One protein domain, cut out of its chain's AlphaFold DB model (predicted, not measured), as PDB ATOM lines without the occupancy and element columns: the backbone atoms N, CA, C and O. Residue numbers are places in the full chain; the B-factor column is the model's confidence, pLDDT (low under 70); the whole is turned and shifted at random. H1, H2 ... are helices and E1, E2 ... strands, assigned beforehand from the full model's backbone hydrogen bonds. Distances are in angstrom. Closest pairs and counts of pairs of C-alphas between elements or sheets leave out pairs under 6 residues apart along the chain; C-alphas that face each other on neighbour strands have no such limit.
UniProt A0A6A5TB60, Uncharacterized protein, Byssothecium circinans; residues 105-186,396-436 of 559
ATOM      1  N   GLY A 105     135.047 122.040 125.530       96.00
ATOM      2  CA  GLY A 105     133.785 122.767 125.542       96.00
ATOM      3  C   GLY A 105     133.560 123.603 124.285       96.00
ATOM      4  O   GLY A 105     132.452 123.572 123.756       96.00
ATOM      5  N   ALA A 106     134.590 124.249 123.722       95.50
ATOM      6  CA  ALA A 106     134.478 124.903 122.410       95.50
ATOM      7  C   ALA A 106     134.085 123.904 121.309       95.50
ATOM      8  O   ALA A 106     133.125 124.146 120.580       95.50
ATOM      9  N   LYS A 107     134.754 122.743 121.244       93.62
ATOM     10  CA  LYS A 107     134.423 121.673 120.280       93.62
ATOM     11  C   LYS A 107     132.987 121.169 120.443       93.62
ATOM     12  O   LYS A 107     132.285 120.983 119.450       93.62
ATOM     13  N   LEU A 108     132.535 120.978 121.686       94.81
ATOM     14  CA  LEU A 108     131.150 120.606 121.977       94.81
ATOM     15  C   LEU A 108     130.178 121.699 121.522       94.81
ATOM     16  O   LEU A 108     129.211 121.406 120.827       94.81
ATOM     17  N   GLY A 109     130.443 122.958 121.873       95.19
ATOM     18  CA  GLY A 109     129.624 124.107 121.494       95.19
ATOM     19  C   GLY A 109     129.480 124.254 119.978       95.19
ATOM     20  O   GLY A 109     128.364 124.412 119.480       95.19
ATOM     21  N   GLU A 110     130.578 124.113 119.234       93.19
ATOM     22  CA  GLU A 110     130.594 124.082 117.766       93.19
ATOM     23  C   GLU A 110     129.730 122.948 117.204       93.19
ATOM     24  O   GLU A 110     128.901 123.181 116.323       93.19
ATOM     25  N   ALA A 111     129.882 121.732 117.733       91.12
ATOM     26  CA  ALA A 111     129.119 120.562 117.307       91.12
ATOM     27  C   ALA A 111     127.608 120.730 117.560       91.12
ATOM     28  O   ALA A 111     126.779 120.471 116.679       91.12
ATOM     29  N   LEU A 112     127.236 121.249 118.733       92.69
ATOM     30  CA  LEU A 112     125.850 121.566 119.079       92.69
ATOM     31  C   LEU A 112     125.280 122.672 118.183       92.69
ATOM     32  O   LEU A 112     124.147 122.570 117.709       92.69
ATOM     33  N   HIS A 113     126.072 123.708 117.902       92.56
ATOM     34  CA  HIS A 113     125.676 124.797 117.016       92.56
ATOM     35  C   HIS A 113     125.457 124.304 115.577       92.56
ATOM     36  O   HIS A 113     124.434 124.620 114.966       92.56
ATOM     37  N   ALA A 114     126.364 123.469 115.062       89.50
ATOM     38  CA  ALA A 114     126.231 122.833 113.754       89.50
ATOM     39  C   ALA A 114     124.990 121.929 113.678       89.50
ATOM     40  O   ALA A 114     124.281 121.945 112.672       89.50
ATOM     41  N   THR A 115     124.683 121.196 114.753       89.19
ATOM     42  CA  THR A 115     123.482 120.350 114.841       89.19
ATOM     43  C   THR A 115     122.204 121.179 114.707       89.19
ATOM     44  O   THR A 115     121.340 120.848 113.894       89.19
ATOM     45  N   ILE A 116     122.092 122.299 115.432       88.75
ATOM     46  CA  ILE A 116     120.936 123.201 115.305       88.75
ATOM     47  C   ILE A 116     120.823 123.730 113.872       88.75
ATOM     48  O   ILE A 116     119.746 123.669 113.277       88.75
ATOM     49  N   ALA A 117     121.930 124.187 113.284       88.19
ATOM     50  CA  ALA A 117     121.930 124.710 111.922       88.19
ATOM     51  C   ALA A 117     121.496 123.665 110.877       88.19
ATOM     52  O   ALA A 117     120.762 123.988 109.940       88.19
ATOM     53  N   ALA A 118     121.903 122.404 111.053       85.81
ATOM     54  CA  ALA A 118     121.540 121.304 110.165       85.81
ATOM     55  C   ALA A 118     120.037 120.987 110.199       85.81
ATOM     56  O   ALA A 118     119.460 120.655 109.163       85.81
ATOM     57  N   THR A 119     119.381 121.146 111.354       84.38
ATOM     58  CA  THR A 119     117.936 120.885 111.487       84.38
ATOM     59  C   THR A 119     117.035 121.916 110.799       84.38
ATOM     60  O   THR A 119     115.833 121.683 110.711       84.38
ATOM     61  N   LYS A 120     117.600 123.021 110.275       77.44
ATOM     62  CA  LYS A 120     116.877 124.131 109.620       77.44
ATOM     63  C   LYS A 120     115.560 124.497 110.327       77.44
ATOM     64  O   LYS A 120     114.499 124.463 109.698       77.44
ATOM     65  N   PRO A 121     115.595 124.824 111.624       73.31
ATOM     66  CA  PRO A 121     114.389 125.241 112.312       73.31
ATOM     67  C   PRO A 121     113.838 126.498 111.630       73.31
ATOM     68  O   PRO A 121     114.573 127.434 111.315       73.31
ATOM     69  N   THR A 122     112.544 126.489 111.333       73.62
ATOM     70  CA  THR A 122     111.824 127.607 110.722       73.62
ATOM     71  C   THR A 122     111.713 128.748 111.739       73.62
ATOM     72  O   THR A 122     110.721 128.853 112.450       73.62
ATOM     73  N   GLY A 123     112.750 129.586 111.836       77.75
ATOM     74  CA  GLY A 123     112.782 130.773 112.702       77.75
ATOM     75  C   GLY A 123     113.862 130.745 113.788       77.75
ATOM     76  O   GLY A 123     114.723 129.867 113.820       77.75
ATOM     77  N   GLU A 124     113.828 131.751 114.666       78.81
ATOM     78  CA  GLU A 124     114.687 131.813 115.852       78.81
ATOM     79  C   GLU A 124     114.306 130.689 116.824       78.81
ATOM     80  O   GLU A 124     113.140 130.522 117.179       78.81
ATOM     81  N   VAL A 125     115.291 129.878 117.213       80.25
ATOM     82  CA  VAL A 125     115.071 128.712 118.072       80.25
ATOM     83  C   VAL A 125     115.164 129.145 119.522       80.25
ATOM     84  O   VAL A 125     116.259 129.408 120.026       80.25
ATOM     85  N   ASP A 126     114.022 129.190 120.196       83.19
ATOM     86  CA  ASP A 126     113.972 129.346 121.642       83.19
ATOM     87  C   ASP A 126     114.539 128.107 122.368       83.19
ATOM     88  O   ASP A 126     114.885 127.085 121.766       83.19
ATOM     89  N   LEU A 127     114.653 128.184 123.696       81.56
ATOM     90  CA  LEU A 127     115.199 127.091 124.507       81.56
ATOM     91  C   LEU A 127     114.416 125.778 124.316       81.56
ATOM     92  O   LEU A 127     115.014 124.703 124.274       81.56
ATOM     93  N   ALA A 128     113.090 125.854 124.158       81.44
ATOM     94  CA  ALA A 128     112.234 124.690 123.946       81.44
ATOM     95  C   ALA A 128     112.499 124.022 122.586       81.44
ATOM     96  O   ALA A 128     112.584 122.792 122.493       81.44
ATOM     97  N   GLY A 129     112.696 124.821 121.536       82.06
ATOM     98  CA  GLY A 129     113.108 124.351 120.221       82.06
ATOM     99  C   GLY A 129     114.473 123.662 120.259       82.06
ATOM    100  O   GLY A 129     114.623 122.570 119.705       82.06
ATOM    101  N   LYS A 130     115.446 124.235 120.983       87.06
ATOM    102  CA  LYS A 130     116.775 123.628 121.169       87.06
ATOM    103  C   LYS A 130     116.690 122.317 121.937       87.06
ATOM    104  O   LYS A 130     117.291 121.332 121.517       87.06
ATOM    105  N   GLU A 131     115.899 122.266 123.011       87.75
ATOM    106  CA  GLU A 131     115.679 121.041 123.786       87.75
ATOM    107  C   GLU A 131     115.121 119.922 122.893       87.75
ATOM    108  O   GLU A 131     115.573 118.781 122.973       87.75
ATOM    109  N   LYS A 132     114.185 120.235 121.988       86.94
ATOM    110  CA  LYS A 132     113.633 119.258 121.038       86.94
ATOM    111  C   LYS A 132     114.697 118.728 120.072       86.94
ATOM    112  O   LYS A 132     114.765 117.514 119.871       86.94
ATOM    113  N   VAL A 133     115.527 119.609 119.512       86.69
ATOM    114  CA  VAL A 133     116.637 119.235 118.617       86.69
ATOM    115  C   VAL A 133     117.657 118.367 119.355       86.69
ATOM    116  O   VAL A 133     117.998 117.278 118.893       86.69
ATOM    117  N   PHE A 134     118.094 118.776 120.545       89.81
ATOM    118  CA  PHE A 134     119.070 118.004 121.312       89.81
ATOM    119  C   PHE A 134     118.502 116.706 121.873       89.81
ATOM    120  O   PHE A 134     119.234 115.731 121.993       89.81
ATOM    121  N   ARG A 135     117.194 116.615 122.123       87.94
ATOM    122  CA  ARG A 135     116.550 115.338 122.450       87.94
ATOM    123  C   ARG A 135     116.619 114.361 121.277       87.94
ATOM    124  O   ARG A 135     116.839 113.173 121.496       87.94
ATOM    125  N   GLN A 136     116.455 114.838 120.040       87.38
ATOM    126  CA  GLN A 136     116.662 114.003 118.853       87.38
ATOM    127  C   GLN A 136     118.119 113.548 118.755       87.38
ATOM    128  O   GLN A 136     118.348 112.354 118.597       87.38
ATOM    129  N   LEU A 137     119.084 114.455 118.947       88.00
ATOM    130  CA  LEU A 137     120.510 114.110 118.996       88.00
ATOM    131  C   LEU A 137     120.799 113.029 120.050       88.00
ATOM    132  O   LEU A 137     121.419 112.020 119.744       88.00
ATOM    133  N   VAL A 138     120.298 113.196 121.274       87.69
ATOM    134  CA  VAL A 138     120.471 112.234 122.372       87.69
ATOM    135  C   VAL A 138     119.852 110.868 122.043       87.69
ATOM    136  O   VAL A 138     120.457 109.833 122.318       87.69
ATOM    137  N   ASN A 139     118.681 110.840 121.400       85.12
ATOM    138  CA  ASN A 139     118.065 109.590 120.944       85.12
ATOM    139  C   ASN A 139     118.888 108.914 119.832       85.12
ATOM    140  O   ASN A 139     118.988 107.685 119.803       85.12
ATOM    141  N   VAL A 140     119.495 109.700 118.936       84.19
ATOM    142  CA  VAL A 140     120.415 109.186 117.911       84.19
ATOM    143  C   VAL A 140     121.650 108.596 118.582       84.19
ATOM    144  O   VAL A 140     121.966 107.445 118.313       84.19
ATOM    145  N   LEU A 141     122.268 109.291 119.540       83.38
ATOM    146  CA  LEU A 141     123.415 108.772 120.297       83.38
ATOM    147  C   LEU A 141     123.097 107.450 121.020       83.38
ATOM    148  O   LEU A 141     123.932 106.550 121.059       83.38
ATOM    149  N   GLY A 142     121.878 107.305 121.551       78.38
ATOM    150  CA  GLY A 142     121.433 106.079 122.220       78.38
ATOM    151  C   GLY A 142     121.159 104.891 121.287       78.38
ATOM    152  O   GLY A 142     121.207 103.748 121.736       78.38
ATOM    153  N   THR A 143     120.873 105.132 120.004       77.81
ATOM    154  CA  THR A 143     120.528 104.080 119.020       77.81
ATOM    155  C   THR A 143     121.649 103.796 118.023       77.81
ATOM    156  O   THR A 143     121.782 102.673 117.540       77.81
ATOM    157  N   GLN A 144     122.473 104.799 117.738       74.75
ATOM    158  CA  GLN A 144     123.594 104.771 116.812       74.75
ATOM    159  C   GLN A 144     124.811 105.412 117.489       74.75
ATOM    160  O   GLN A 144     125.163 106.554 117.199       74.75
ATOM    161  N   PRO A 145     125.502 104.683 118.381       60.19
ATOM    162  CA  PRO A 145     126.663 105.228 119.082       60.19
ATOM    163  C   PRO A 145     127.833 105.544 118.130       60.19
ATOM    164  O   PRO A 145     128.768 106.247 118.505       60.19
ATOM    165  N   ARG A 146     127.785 105.046 116.882       62.94
ATOM    166  CA  ARG A 146     128.752 105.346 115.821       62.94
ATOM    167  C   ARG A 146     128.374 106.644 115.113       62.94
ATOM    168  O   ARG A 146     127.687 106.635 114.099       62.94
ATOM    169  N   GLY A 147     128.909 107.739 115.636       55.12
ATOM    170  CA  GLY A 147     129.483 108.735 114.756       55.12
ATOM    171  C   GLY A 147     128.523 109.689 114.041       55.12
ATOM    172  O   GLY A 147     128.688 109.950 112.854       55.12
ATOM    173  N   GLN A 148     127.554 110.270 114.746       58.84
ATOM    174  CA  GLN A 148     126.815 111.415 114.212       58.84
ATOM    175  C   GLN A 148     126.694 112.546 115.239       58.84
ATOM    176  O   GLN A 148     126.272 112.337 116.373       58.84
ATOM    177  N   GLY A 149     127.038 113.763 114.806       61.50
ATOM    178  CA  GLY A 149     126.677 115.029 115.454       61.50
ATOM    179  C   GLY A 149     127.660 115.582 116.489       61.50
ATOM    180  O   GLY A 149     127.754 116.799 116.617       61.50
ATOM    181  N   VAL A 150     128.412 114.733 117.191       78.75
ATOM    182  CA  VAL A 150     129.417 115.131 118.196       78.75
ATOM    183  C   VAL A 150     130.679 114.291 118.013       78.75
ATOM    184  O   VAL A 150     130.615 113.195 117.455       78.75
ATOM    185  N   ASP A 151     131.834 114.783 118.467       83.69
ATOM    186  CA  ASP A 151     133.055 113.974 118.421       83.69
ATOM    187  C   ASP A 151     132.918 112.686 119.263       83.69
ATOM    188  O   ASP A 151     132.013 112.536 120.095       83.69
ATOM    189  N   ALA A 152     133.787 111.707 119.001       82.50
ATOM    190  CA  ALA A 152     133.716 110.397 119.648       82.50
ATOM    191  C   ALA A 152     133.888 110.486 121.177       82.50
ATOM    192  O   ALA A 152     133.272 109.710 121.911       82.50
ATOM    193  N   GLU A 153     134.689 111.443 121.656       84.62
ATOM    194  CA  GLU A 153     134.939 111.646 123.084       84.62
ATOM    195  C   GLU A 153     133.663 112.114 123.797       84.62
ATOM    196  O   GLU A 153     133.240 111.500 124.779       84.62
ATOM    197  N   TRP A 154     133.001 113.153 123.283       89.69
ATOM    198  CA  TRP A 154     131.745 113.648 123.837       89.69
ATOM    199  C   TRP A 154     130.608 112.652 123.671       89.69
ATOM    200  O   TRP A 154     129.850 112.449 124.616       89.69
ATOM    201  N   SER A 155     130.511 111.975 122.528       87.62
ATOM    202  CA  SER A 155     129.486 110.949 122.302       87.62
ATOM    203  C   SER A 155     129.536 109.862 123.377       87.62
ATOM    204  O   SER A 155     128.506 109.518 123.958       87.62
ATOM    205  N   HIS A 156     130.739 109.381 123.711       86.00
ATOM    206  CA  HIS A 156     130.934 108.405 124.783       86.00
ATOM    207  C   HIS A 156     130.524 108.966 126.148       86.00
ATOM    208  O   HIS A 156     129.755 108.327 126.866       86.00
ATOM    209  N   ARG A 157     130.958 110.187 126.490       89.88
ATOM    210  CA  ARG A 157     130.608 110.831 127.768       89.88
ATOM    211  C   ARG A 157     129.106 111.023 127.948       89.88
ATOM    212  O   ARG A 157     128.549 110.713 129.001       89.88
ATOM    213  N   LEU A 158     128.441 111.505 126.903       91.25
ATOM    214  CA  LEU A 158     127.001 111.727 126.900       91.25
ATOM    215  C   LEU A 158     126.229 110.406 126.997       91.25
ATOM    216  O   LEU A 158     125.259 110.319 127.748       91.25
ATOM    217  N   LEU A 159     126.689 109.355 126.311       88.81
ATOM    218  CA  LEU A 159     126.094 108.023 126.410       88.81
ATOM    219  C   LEU A 159     126.252 107.427 127.815       88.81
ATOM    220  O   LEU A 159     125.311 106.826 128.337       88.81
ATOM    221  N   GLN A 160     127.400 107.631 128.468       86.81
ATOM    222  CA  GLN A 160     127.582 107.223 129.862       86.81
ATOM    223  C   GLN A 160     126.572 107.931 130.774       86.81
ATOM    224  O   GLN A 160     125.871 107.262 131.530       86.81
ATOM    225  N   ALA A 161     126.383 109.247 130.634       88.12
ATOM    226  CA  ALA A 161     125.388 109.985 131.420       88.12
ATOM    227  C   ALA A 161     123.950 109.437 131.268       88.12
ATOM    228  O   ALA A 161     123.185 109.464 132.230       88.12
ATOM    229  N   LEU A 162     123.591 108.877 130.104       87.25
ATOM    230  CA  LEU A 162     122.278 108.252 129.863       87.25
ATOM    231  C   LEU A 162     122.095 106.882 130.531       87.25
ATOM    232  O   LEU A 162     120.960 106.431 130.696       87.25
ATOM    233  N   THR A 163     123.188 106.194 130.862       83.50
ATOM    234  CA  THR A 163     123.159 104.805 131.358       83.50
ATOM    235  C   THR A 163     123.421 104.683 132.855       83.50
ATOM    236  O   THR A 163     123.097 103.647 133.432       83.50
ATOM    237  N   LEU A 164     123.995 105.719 133.472       74.62
ATOM    238  CA  LEU A 164     124.559 105.642 134.817       74.62
ATOM    239  C   LEU A 164     123.515 105.547 135.931       74.62
ATOM    240  O   LEU A 164     123.699 104.741 136.836       74.62
ATOM    241  N   GLU A 165     122.447 106.347 135.899       78.81
ATOM    242  CA  GLU A 165     121.602 106.517 137.085       78.81
ATOM    243  C   GLU A 165     120.118 106.724 136.786       78.81
ATOM    244  O   GLU A 165     119.701 107.213 135.734       78.81
ATOM    245  N   THR A 166     119.306 106.369 137.781       79.62
ATOM    246  CA  THR A 166     117.864 106.628 137.791       79.62
ATOM    247  C   THR A 166     117.562 107.870 138.622       79.62
ATOM    248  O   THR A 166     118.278 108.153 139.574       79.62
ATOM    249  N   ASN A 167     116.494 108.606 138.298       90.19
ATOM    250  CA  ASN A 167     116.101 109.832 139.017       90.19
ATOM    251  C   ASN A 167     117.167 110.943 138.994       90.19
ATOM    252  O   ASN A 167     117.331 111.687 139.965       90.19
ATOM    253  N   VAL A 168     117.893 111.059 137.879       93.38
ATOM    254  CA  VAL A 168     118.721 112.235 137.609       93.38
ATOM    255  C   VAL A 168     117.810 113.464 137.606       93.38
ATOM    256  O   VAL A 168     116.739 113.435 137.009       93.38
ATOM    257  N   MET A 169     118.230 114.514 138.298       93.44
ATOM    258  CA  MET A 169     117.560 115.809 138.406       93.44
ATOM    259  C   MET A 169     118.260 116.851 137.542       93.44
ATOM    260  O   MET A 169     117.606 117.662 136.888       93.44
ATOM    261  N   ASN A 170     119.593 116.819 137.533       95.06
ATOM    262  CA  ASN A 170     120.410 117.753 136.781       95.06
ATOM    263  C   ASN A 170     121.726 117.108 136.325       95.06
ATOM    264  O   ASN A 170     122.221 116.170 136.955       95.06
ATOM    265  N   ILE A 171     122.275 117.614 135.221       96.19
ATOM    266  CA  ILE A 171     123.538 117.158 134.639       96.19
ATOM    267  C   ILE A 171     124.417 118.384 134.402       96.19
ATOM    268  O   ILE A 171     124.053 119.282 133.647       96.19
ATOM    269  N   HIS A 172     125.594 118.413 135.020       97.00
ATOM    270  CA  HIS A 172     126.603 119.435 134.751       97.00
ATOM    271  C   HIS A 172     127.680 118.852 133.845       97.00
ATOM    272  O   HIS A 172     128.223 117.784 134.129       97.00
ATOM    273  N   ILE A 173     127.985 119.558 132.761       96.88
ATOM    274  CA  ILE A 173     128.998 119.164 131.780       96.88
ATOM    275  C   ILE A 173     130.265 119.980 132.050       96.88
ATOM    276  O   ILE A 173     130.194 121.202 132.170       96.88
ATOM    277  N   LEU A 174     131.409 119.305 132.164       97.19
ATOM    278  CA  LEU A 174     132.708 119.877 132.527       97.19
ATOM    279  C   LEU A 174     133.767 119.524 131.480       97.19
ATOM    280  O   LEU A 174     133.614 118.542 130.752       97.19
ATOM    281  N   GLU A 175     134.885 120.255 131.439       95.88
ATOM    282  CA  GLU A 175     135.978 119.938 130.501       95.88
ATOM    283  C   GLU A 175     136.513 118.517 130.695       95.88
ATOM    284  O   GLU A 175     136.720 117.752 129.746       95.88
ATOM    285  N   ASN A 176     136.678 118.114 131.950       94.69
ATOM    286  CA  ASN A 176     137.222 116.818 132.331       94.69
ATOM    287  C   ASN A 176     136.199 115.907 133.022       94.69
ATOM    288  O   ASN A 176     136.599 114.979 133.718       94.69
ATOM    289  N   GLY A 177     134.891 116.122 132.840       94.62
ATOM    290  CA  GLY A 177     133.910 115.240 133.470       94.62
ATOM    291  C   GLY A 177     132.436 115.588 133.290       94.62
ATOM    292  O   GLY A 177     132.057 116.465 132.517       94.62
ATOM    293  N   ILE A 178     131.604 114.858 134.029       96.12
ATOM    294  CA  ILE A 178     130.162 115.044 134.168       96.12
ATOM    295  C   ILE A 178     129.796 114.904 135.648       96.12
ATOM    296  O   ILE A 178     130.252 113.981 136.326       96.12
ATOM    297  N   VAL A 179     128.942 115.800 136.146       96.94
ATOM    298  CA  VAL A 179     128.343 115.689 137.483       96.94
ATOM    299  C   VAL A 179     126.853 115.414 137.346       96.94
ATOM    300  O   VAL A 179     126.145 116.155 136.668       96.94
ATOM    301  N   LEU A 180     126.379 114.351 137.990       96.12
ATOM    302  CA  LEU A 180     124.983 113.928 137.992       96.12
ATOM    303  C   LEU A 180     124.370 114.210 139.360       96.12
ATOM    304  O   LEU A 180     124.808 113.647 140.360       96.12
ATOM    305  N   ASP A 181     123.333 115.039 139.404       95.81
ATOM    306  CA  ASP A 181     122.517 115.231 140.602       95.81
ATOM    307  C   ASP A 181     121.394 114.208 140.606       95.81
ATOM    308  O   ASP A 181     120.550 114.223 139.713       95.81
ATOM    309  N   VAL A 182     121.378 113.313 141.588       93.50
ATOM    310  CA  VAL A 182     120.441 112.192 141.655       93.50
ATOM    311  C   VAL A 182     119.600 112.290 142.914       93.50
ATOM    312  O   VAL A 182     120.110 112.273 144.039       93.50
ATOM    313  N   LEU A 183     118.282 112.318 142.730       91.88
ATOM    314  CA  LEU A 183     117.355 112.209 143.844       91.88
ATOM    315  C   LEU A 183     117.338 110.755 144.319       91.88
ATOM    316  O   LEU A 183     116.935 109.847 143.585       91.88
ATOM    317  N   ARG A 184     117.781 110.515 145.556       86.44
ATOM    318  CA  ARG A 184     117.710 109.169 146.127       86.44
ATOM    319  C   ARG A 184     116.229 108.813 146.322       86.44
ATOM    320  O   ARG A 184     115.526 109.562 147.003       86.44
ATOM    321  N   PRO A 185     115.732 107.696 145.757       79.19
ATOM    322  CA  PRO A 185     114.366 107.278 146.018       79.19
ATOM    323  C   PRO A 185     114.203 107.037 147.526       79.19
ATOM    324  O   PRO A 185     115.134 106.520 148.154       79.19
ATOM    325  N   PRO A 186     113.054 107.398 148.124       73.38
ATOM    326  CA  PRO A 186     112.818 107.162 149.540       73.38
ATOM    327  C   PRO A 186     113.018 105.673 149.820       73.38
ATOM    328  O   PRO A 186     112.328 104.818 149.262       73.38
ATOM    329  N   LEU A 396     119.361 115.837 129.946       94.62
ATOM    330  CA  LEU A 396     120.588 115.979 129.182       94.62
ATOM    331  C   LEU A 396     120.418 116.965 128.024       94.62
ATOM    332  O   LEU A 396     121.247 117.854 127.864       94.62
ATOM    333  N   ALA A 397     119.328 116.866 127.259       94.12
ATOM    334  CA  ALA A 397     119.036 117.794 126.168       94.12
ATOM    335  C   ALA A 397     118.936 119.249 126.654       94.12
ATOM    336  O   ALA A 397     119.457 120.151 126.001       94.12
ATOM    337  N   ARG A 398     118.331 119.479 127.825       94.75
ATOM    338  CA  ARG A 398     118.285 120.804 128.458       94.75
ATOM    339  C   ARG A 398     119.671 121.301 128.865       94.75
ATOM    340  O   ARG A 398     119.990 122.467 128.659       94.75
ATOM    341  N   SER A 399     120.501 120.415 129.407       95.38
ATOM    342  CA  SER A 399     121.877 120.740 129.800       95.38
ATOM    343  C   SER A 399     122.732 121.093 128.576       95.38
ATOM    344  O   SER A 399     123.466 122.077 128.598       95.38
ATOM    345  N   LEU A 400     122.569 120.363 127.467       95.69
ATOM    346  CA  LEU A 400     123.194 120.676 126.177       95.69
ATOM    347  C   LEU A 400     122.693 122.000 125.589       95.69
ATOM    348  O   LEU A 400     123.486 122.757 125.036       95.69
ATOM    349  N   ALA A 401     121.402 122.310 125.737       94.12
ATOM    350  CA  ALA A 401     120.858 123.599 125.323       94.12
ATOM    351  C   ALA A 401     121.521 124.764 126.065       94.12
ATOM    352  O   ALA A 401     121.928 125.731 125.428       94.12
ATOM    353  N   LYS A 402     121.730 124.618 127.378       94.94
ATOM    354  CA  LYS A 402     122.473 125.596 128.178       94.94
ATOM    355  C   LYS A 402     123.926 125.743 127.710       94.94
ATOM    356  O   LYS A 402     124.380 126.858 127.503       94.94
ATOM    357  N   VAL A 403     124.629 124.632 127.462       96.06
ATOM    358  CA  VAL A 403     126.002 124.662 126.917       96.06
ATOM    359  C   VAL A 403     126.059 125.395 125.572       96.06
ATOM    360  O   VAL A 403     126.990 126.158 125.325       96.06
ATOM    361  N   HIS A 404     125.068 125.189 124.699       95.88
ATOM    362  CA  HIS A 404     124.967 125.917 123.433       95.88
ATOM    363  C   HIS A 404     124.755 127.421 123.639       95.88
ATOM    364  O   HIS A 404     125.413 128.213 122.964       95.88
ATOM    365  N   ASP A 405     123.868 127.813 124.554       95.06
ATOM    366  CA  ASP A 405     123.630 129.220 124.892       95.06
ATOM    367  C   ASP A 405     124.902 129.894 125.418       95.06
ATOM    368  O   ASP A 405     125.295 130.943 124.899       95.06
ATOM    369  N   ASP A 406     125.587 129.250 126.366       96.25
ATOM    370  CA  ASP A 406     126.832 129.746 126.954       96.25
ATOM    371  C   ASP A 406     127.936 129.878 125.883       96.25
ATOM    372  O   ASP A 406     128.639 130.889 125.820       96.25
ATOM    373  N   TYR A 407     128.042 128.904 124.971       96.44
ATOM    374  CA  TYR A 407     128.961 128.954 123.831       96.44
ATOM    375  C   TYR A 407     128.656 130.124 122.883       96.44
ATOM    376  O   TYR A 407     129.555 130.869 122.488       96.44
ATOM    377  N   VAL A 408     127.387 130.323 122.513       95.06
ATOM    378  CA  VAL A 408     126.977 131.435 121.638       95.06
ATOM    379  C   VAL A 408     127.233 132.781 122.316       95.06
ATOM    380  O   VAL A 408     127.663 133.729 121.654       95.06
ATOM    381  N   GLN A 409     126.991 132.883 123.624       96.25
ATOM    382  CA  GLN A 409     127.297 134.082 124.399       96.25
ATOM    383  C   GLN A 409     128.804 134.357 124.435       96.25
ATOM    384  O   GLN A 409     129.212 135.497 124.209       96.25
ATOM    385  N   TYR A 410     129.624 133.325 124.645       96.75
ATOM    386  CA  TYR A 410     131.077 133.437 124.594       96.75
ATOM    387  C   TYR A 410     131.550 133.974 123.235       96.75
ATOM    388  O   TYR A 410     132.255 134.983 123.194       96.75
ATOM    389  N   GLN A 411     131.087 133.381 122.129       96.25
ATOM    390  CA  GLN A 411     131.415 133.820 120.765       96.25
ATOM    391  C   GLN A 411     131.086 135.307 120.555       96.25
ATOM    392  O   GLN A 411     131.951 136.092 120.161       96.25
ATOM    393  N   LYS A 412     129.872 135.730 120.942       95.00
ATOM    394  CA  LYS A 412     129.454 137.142 120.886       95.00
ATOM    395  C   LYS A 412     130.380 138.053 121.694       95.00
ATOM    396  O   LYS A 412     130.774 139.104 121.197       95.00
ATOM    397  N   SER A 413     130.734 137.660 122.920       96.44
ATOM    398  CA  SER A 413     131.623 138.448 123.787       96.44
ATOM    399  C   SER A 413     133.052 138.552 123.243       96.44
ATOM    400  O   SER A 413     133.705 139.576 123.427       96.44
ATOM    401  N   ALA A 414     133.506 137.537 122.504       95.88
ATOM    402  CA  ALA A 414     134.794 137.519 121.822       95.88
ATOM    403  C   ALA A 414     134.795 138.308 120.495       95.88
ATOM    404  O   ALA A 414     135.805 138.321 119.793       95.88
ATOM    405  N   GLY A 415     133.673 138.936 120.113       95.62
ATOM    406  CA  GLY A 415     133.523 139.613 118.820       95.62
ATOM    407  C   GLY A 415     133.517 138.653 117.626       95.62
ATOM    408  O   GLY A 415     133.688 139.079 116.485       95.62
ATOM    409  N   GLN A 416     133.335 137.357 117.878       91.94
ATOM    410  CA  GLN A 416     133.295 136.318 116.863       91.94
ATOM    411  C   GLN A 416     131.836 135.965 116.574       91.94
ATOM    412  O   GLN A 416     131.032 135.696 117.467       91.94
ATOM    413  N   GLN A 417     131.462 135.977 115.297       86.88
ATOM    414  CA  GLN A 417     130.186 135.400 114.904       86.88
ATOM    415  C   GLN A 417     130.368 133.878 114.851       86.88
ATOM    416  O   GLN A 417     131.336 133.436 114.228       86.88
ATOM    417  N   PRO A 418     129.471 133.070 115.453       80.25
ATOM    418  CA  PRO A 418     129.532 131.619 115.330       80.25
ATOM    419  C   PRO A 418     129.551 131.261 113.847       80.25
ATOM    420  O   PRO A 418     128.558 131.448 113.137       80.25
ATOM    421  N   SER A 419     130.705 130.834 113.336       72.50
ATOM    422  CA  SER A 419     130.817 130.547 111.918       72.50
ATOM    423  C   SER A 419     130.030 129.277 111.644       72.50
ATOM    424  O   SER A 419     130.388 128.204 112.130       72.50
ATOM    425  N   LEU A 420     128.984 129.388 110.828       66.12
ATOM    426  CA  LEU A 420     128.339 128.245 110.192       66.12
ATOM    427  C   LEU A 420     129.269 127.706 109.105       66.12
ATOM    428  O   LEU A 420     128.940 127.723 107.919       66.12
ATOM    429  N   GLN A 421     130.467 127.259 109.484       61.53
ATOM    430  CA  GLN A 421     131.212 126.393 108.595       61.53
ATOM    431  C   GLN A 421     130.349 125.154 108.434       61.53
ATOM    432  O   GLN A 421     130.101 124.413 109.386       61.53
ATOM    433  N   LYS A 422     129.800 125.009 107.231       57.84
ATOM    434  CA  LYS A 422     128.973 123.890 106.811       57.84
ATOM    435  C   LYS A 422     129.891 122.672 106.767       57.84
ATOM    436  O   LYS A 422     130.396 122.300 105.717       57.84
ATOM    437  N   ARG A 423     130.213 122.139 107.944       55.91
ATOM    438  CA  ARG A 423     131.053 120.965 108.100       55.91
ATOM    439  C   ARG A 423     130.193 119.807 107.630       55.91
ATOM    440  O   ARG A 423     129.256 119.395 108.308       55.91
ATOM    441  N   GLU A 424     130.424 119.397 106.392       54.62
ATOM    442  CA  GLU A 424     129.809 118.209 105.830       54.62
ATOM    443  C   GLU A 424     130.423 117.037 106.593       54.62
ATOM    444  O   GLU A 424     131.583 116.685 106.390       54.62
ATOM    445  N   TRP A 425     129.698 116.526 107.588       48.66
ATOM    446  CA  TRP A 425     130.148 115.381 108.366       48.66
ATOM    447  C   TRP A 425     130.140 114.172 107.436       48.66
ATOM    448  O   TRP A 425     129.106 113.551 107.193       48.66
ATOM    449  N   SER A 426     131.304 113.880 106.869       44.66
ATOM    450  CA  SER A 426     131.555 112.656 106.133       44.66
ATOM    451  C   SER A 426     131.300 111.471 107.069       44.66
ATOM    452  O   SER A 426     132.032 111.250 108.035       44.66
ATOM    453  N   LEU A 427     130.245 110.697 106.791       44.97
ATOM    454  CA  LEU A 427     129.897 109.491 107.553       44.97
ATOM    455  C   LEU A 427     131.049 108.467 107.594       44.97
ATOM    456  O   LEU A 427     131.066 107.607 108.473       44.97
ATOM    457  N   SER A 428     132.021 108.553 106.675       45.41
ATOM    458  CA  SER A 428     133.177 107.656 106.632       45.41
ATOM    459  C   SER A 428     134.308 108.024 107.599       45.41
ATOM    460  O   SER A 428     135.136 107.162 107.873       45.41
ATOM    461  N   GLU A 429     134.345 109.235 108.170       46.50
ATOM    462  CA  GLU A 429     135.353 109.627 109.186       46.50
ATOM    463  C   GLU A 429     134.940 109.267 110.626       46.50
ATOM    464  O   GLU A 429     135.700 109.444 111.575       46.50
ATOM    465  N   LEU A 430     133.728 108.741 110.797       45.31
ATOM    466  CA  LEU A 430     133.045 108.610 112.084       45.31
ATOM    467  C   LEU A 430     132.821 107.150 112.520       45.31
ATOM    468  O   LEU A 430     132.191 106.885 113.547       45.31
ATOM    469  N   SER A 431     133.396 106.185 111.796       42.91
ATOM    470  CA  SER A 431     133.397 104.765 112.162       42.91
ATOM    471  C   SER A 431     134.499 104.428 113.176       42.91
ATOM    472  O   SER A 431     135.288 103.505 112.995       42.91
ATOM    473  N   VAL A 432     134.560 105.153 114.296       47.22
ATOM    474  CA  VAL A 432     135.401 104.710 115.415       47.22
ATOM    475  C   VAL A 432     134.792 103.423 115.973       47.22
ATOM    476  O   VAL A 432     133.627 103.387 116.381       47.22
ATOM    477  N   ASP A 433     135.569 102.341 115.954       46.94
ATOM    478  CA  ASP A 433     135.146 101.039 116.457       46.94
ATOM    479  C   ASP A 433     135.007 101.112 117.992       46.94
ATOM    480  O   ASP A 433     135.970 100.972 118.751       46.94
ATOM    481  N   LEU A 434     133.789 101.412 118.464       49.84
ATOM    482  CA  LEU A 434     133.473 101.606 119.890       49.84
ATOM    483  C   LEU A 434     133.851 100.412 120.770       49.84
ATOM    484  O   LEU A 434     133.970 100.573 121.977       49.84
ATOM    485  N   THR A 435     134.042  99.224 120.202       54.47
ATOM    486  CA  THR A 435     134.473  98.027 120.934       54.47
ATOM    487  C   THR A 435     135.872  98.196 121.536       54.47
ATOM    488  O   THR A 435     136.062  97.848 122.700       54.47
ATOM    489  N   MET A 436     136.824  98.795 120.808       48.00
ATOM    490  CA  MET A 436     138.170  99.098 121.322       48.00
ATOM    491  C   MET A 436     138.223 100.421 122.094       48.00
ATOM    492  O   MET A 436     138.862 100.490 123.146       48.00
TER     493      MET A 436
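This is residues 105 to 186 and 396 to 436 of the 559 residues of an uncharacterized protein of Byssothecium circinans (UniProt A0A6A5TB60). Four helices cross one another at large angles in a compact cluster, with H2 against the other three, and a two-stranded hairpin, E1 and E2, packs at one end beside H3 and the first residues of H4. A tail, residues 414 to 436, runs along the outside with no named element. The 123 printed residues hold, in order, H1, H2, H3, E1, E2 and H4, mostly helix; the sheet E1 - E2 is antiparallel. The radius of gyration of the C-alphas is 14.9 A, and the spans are 47 by 33 by 29 A.

H1, residues 105 to 118, begins at C-alpha 105 (133.785, 122.767, 125.542). H2 is residues 127 to 143, 24.2 A long, and H3 residues 152 to 163. E1 is residues 168 to 174 and E2 residues 177 to 182. H4, residues 396 to 413, 25.6 A, ends at C-alpha 413 (131.623, 138.448, 123.787).

H2 is the hub. It touches H1 at Val 133 and Ile 116, C-alphas 6.7 A apart, about perpendicular at 80 degrees. Gly 142 touches H3 at Leu 159, 6.6 A between C-alphas, at 87 degrees. Phe 134 and Ala 397 of H4 are 4.9 A apart by C-alphas, at a steep tilt of 57 degrees, opposite ways. H1 touches H4 at Gly 109 and His 404, C-alphas 5.4 A apart. In the hairpin, N 172 and O 179 are 2.8 A apart, within hydrogen-bond range. In H1, H2, H3 and H4 every O i to N i+4 pair is within range.

Residues 187 to 395 are not printed; C-alphas 186 and 396 are 23.5 A apart across the cut. Residues 145 to 149 and 420 to 436 have pLDDT under 70.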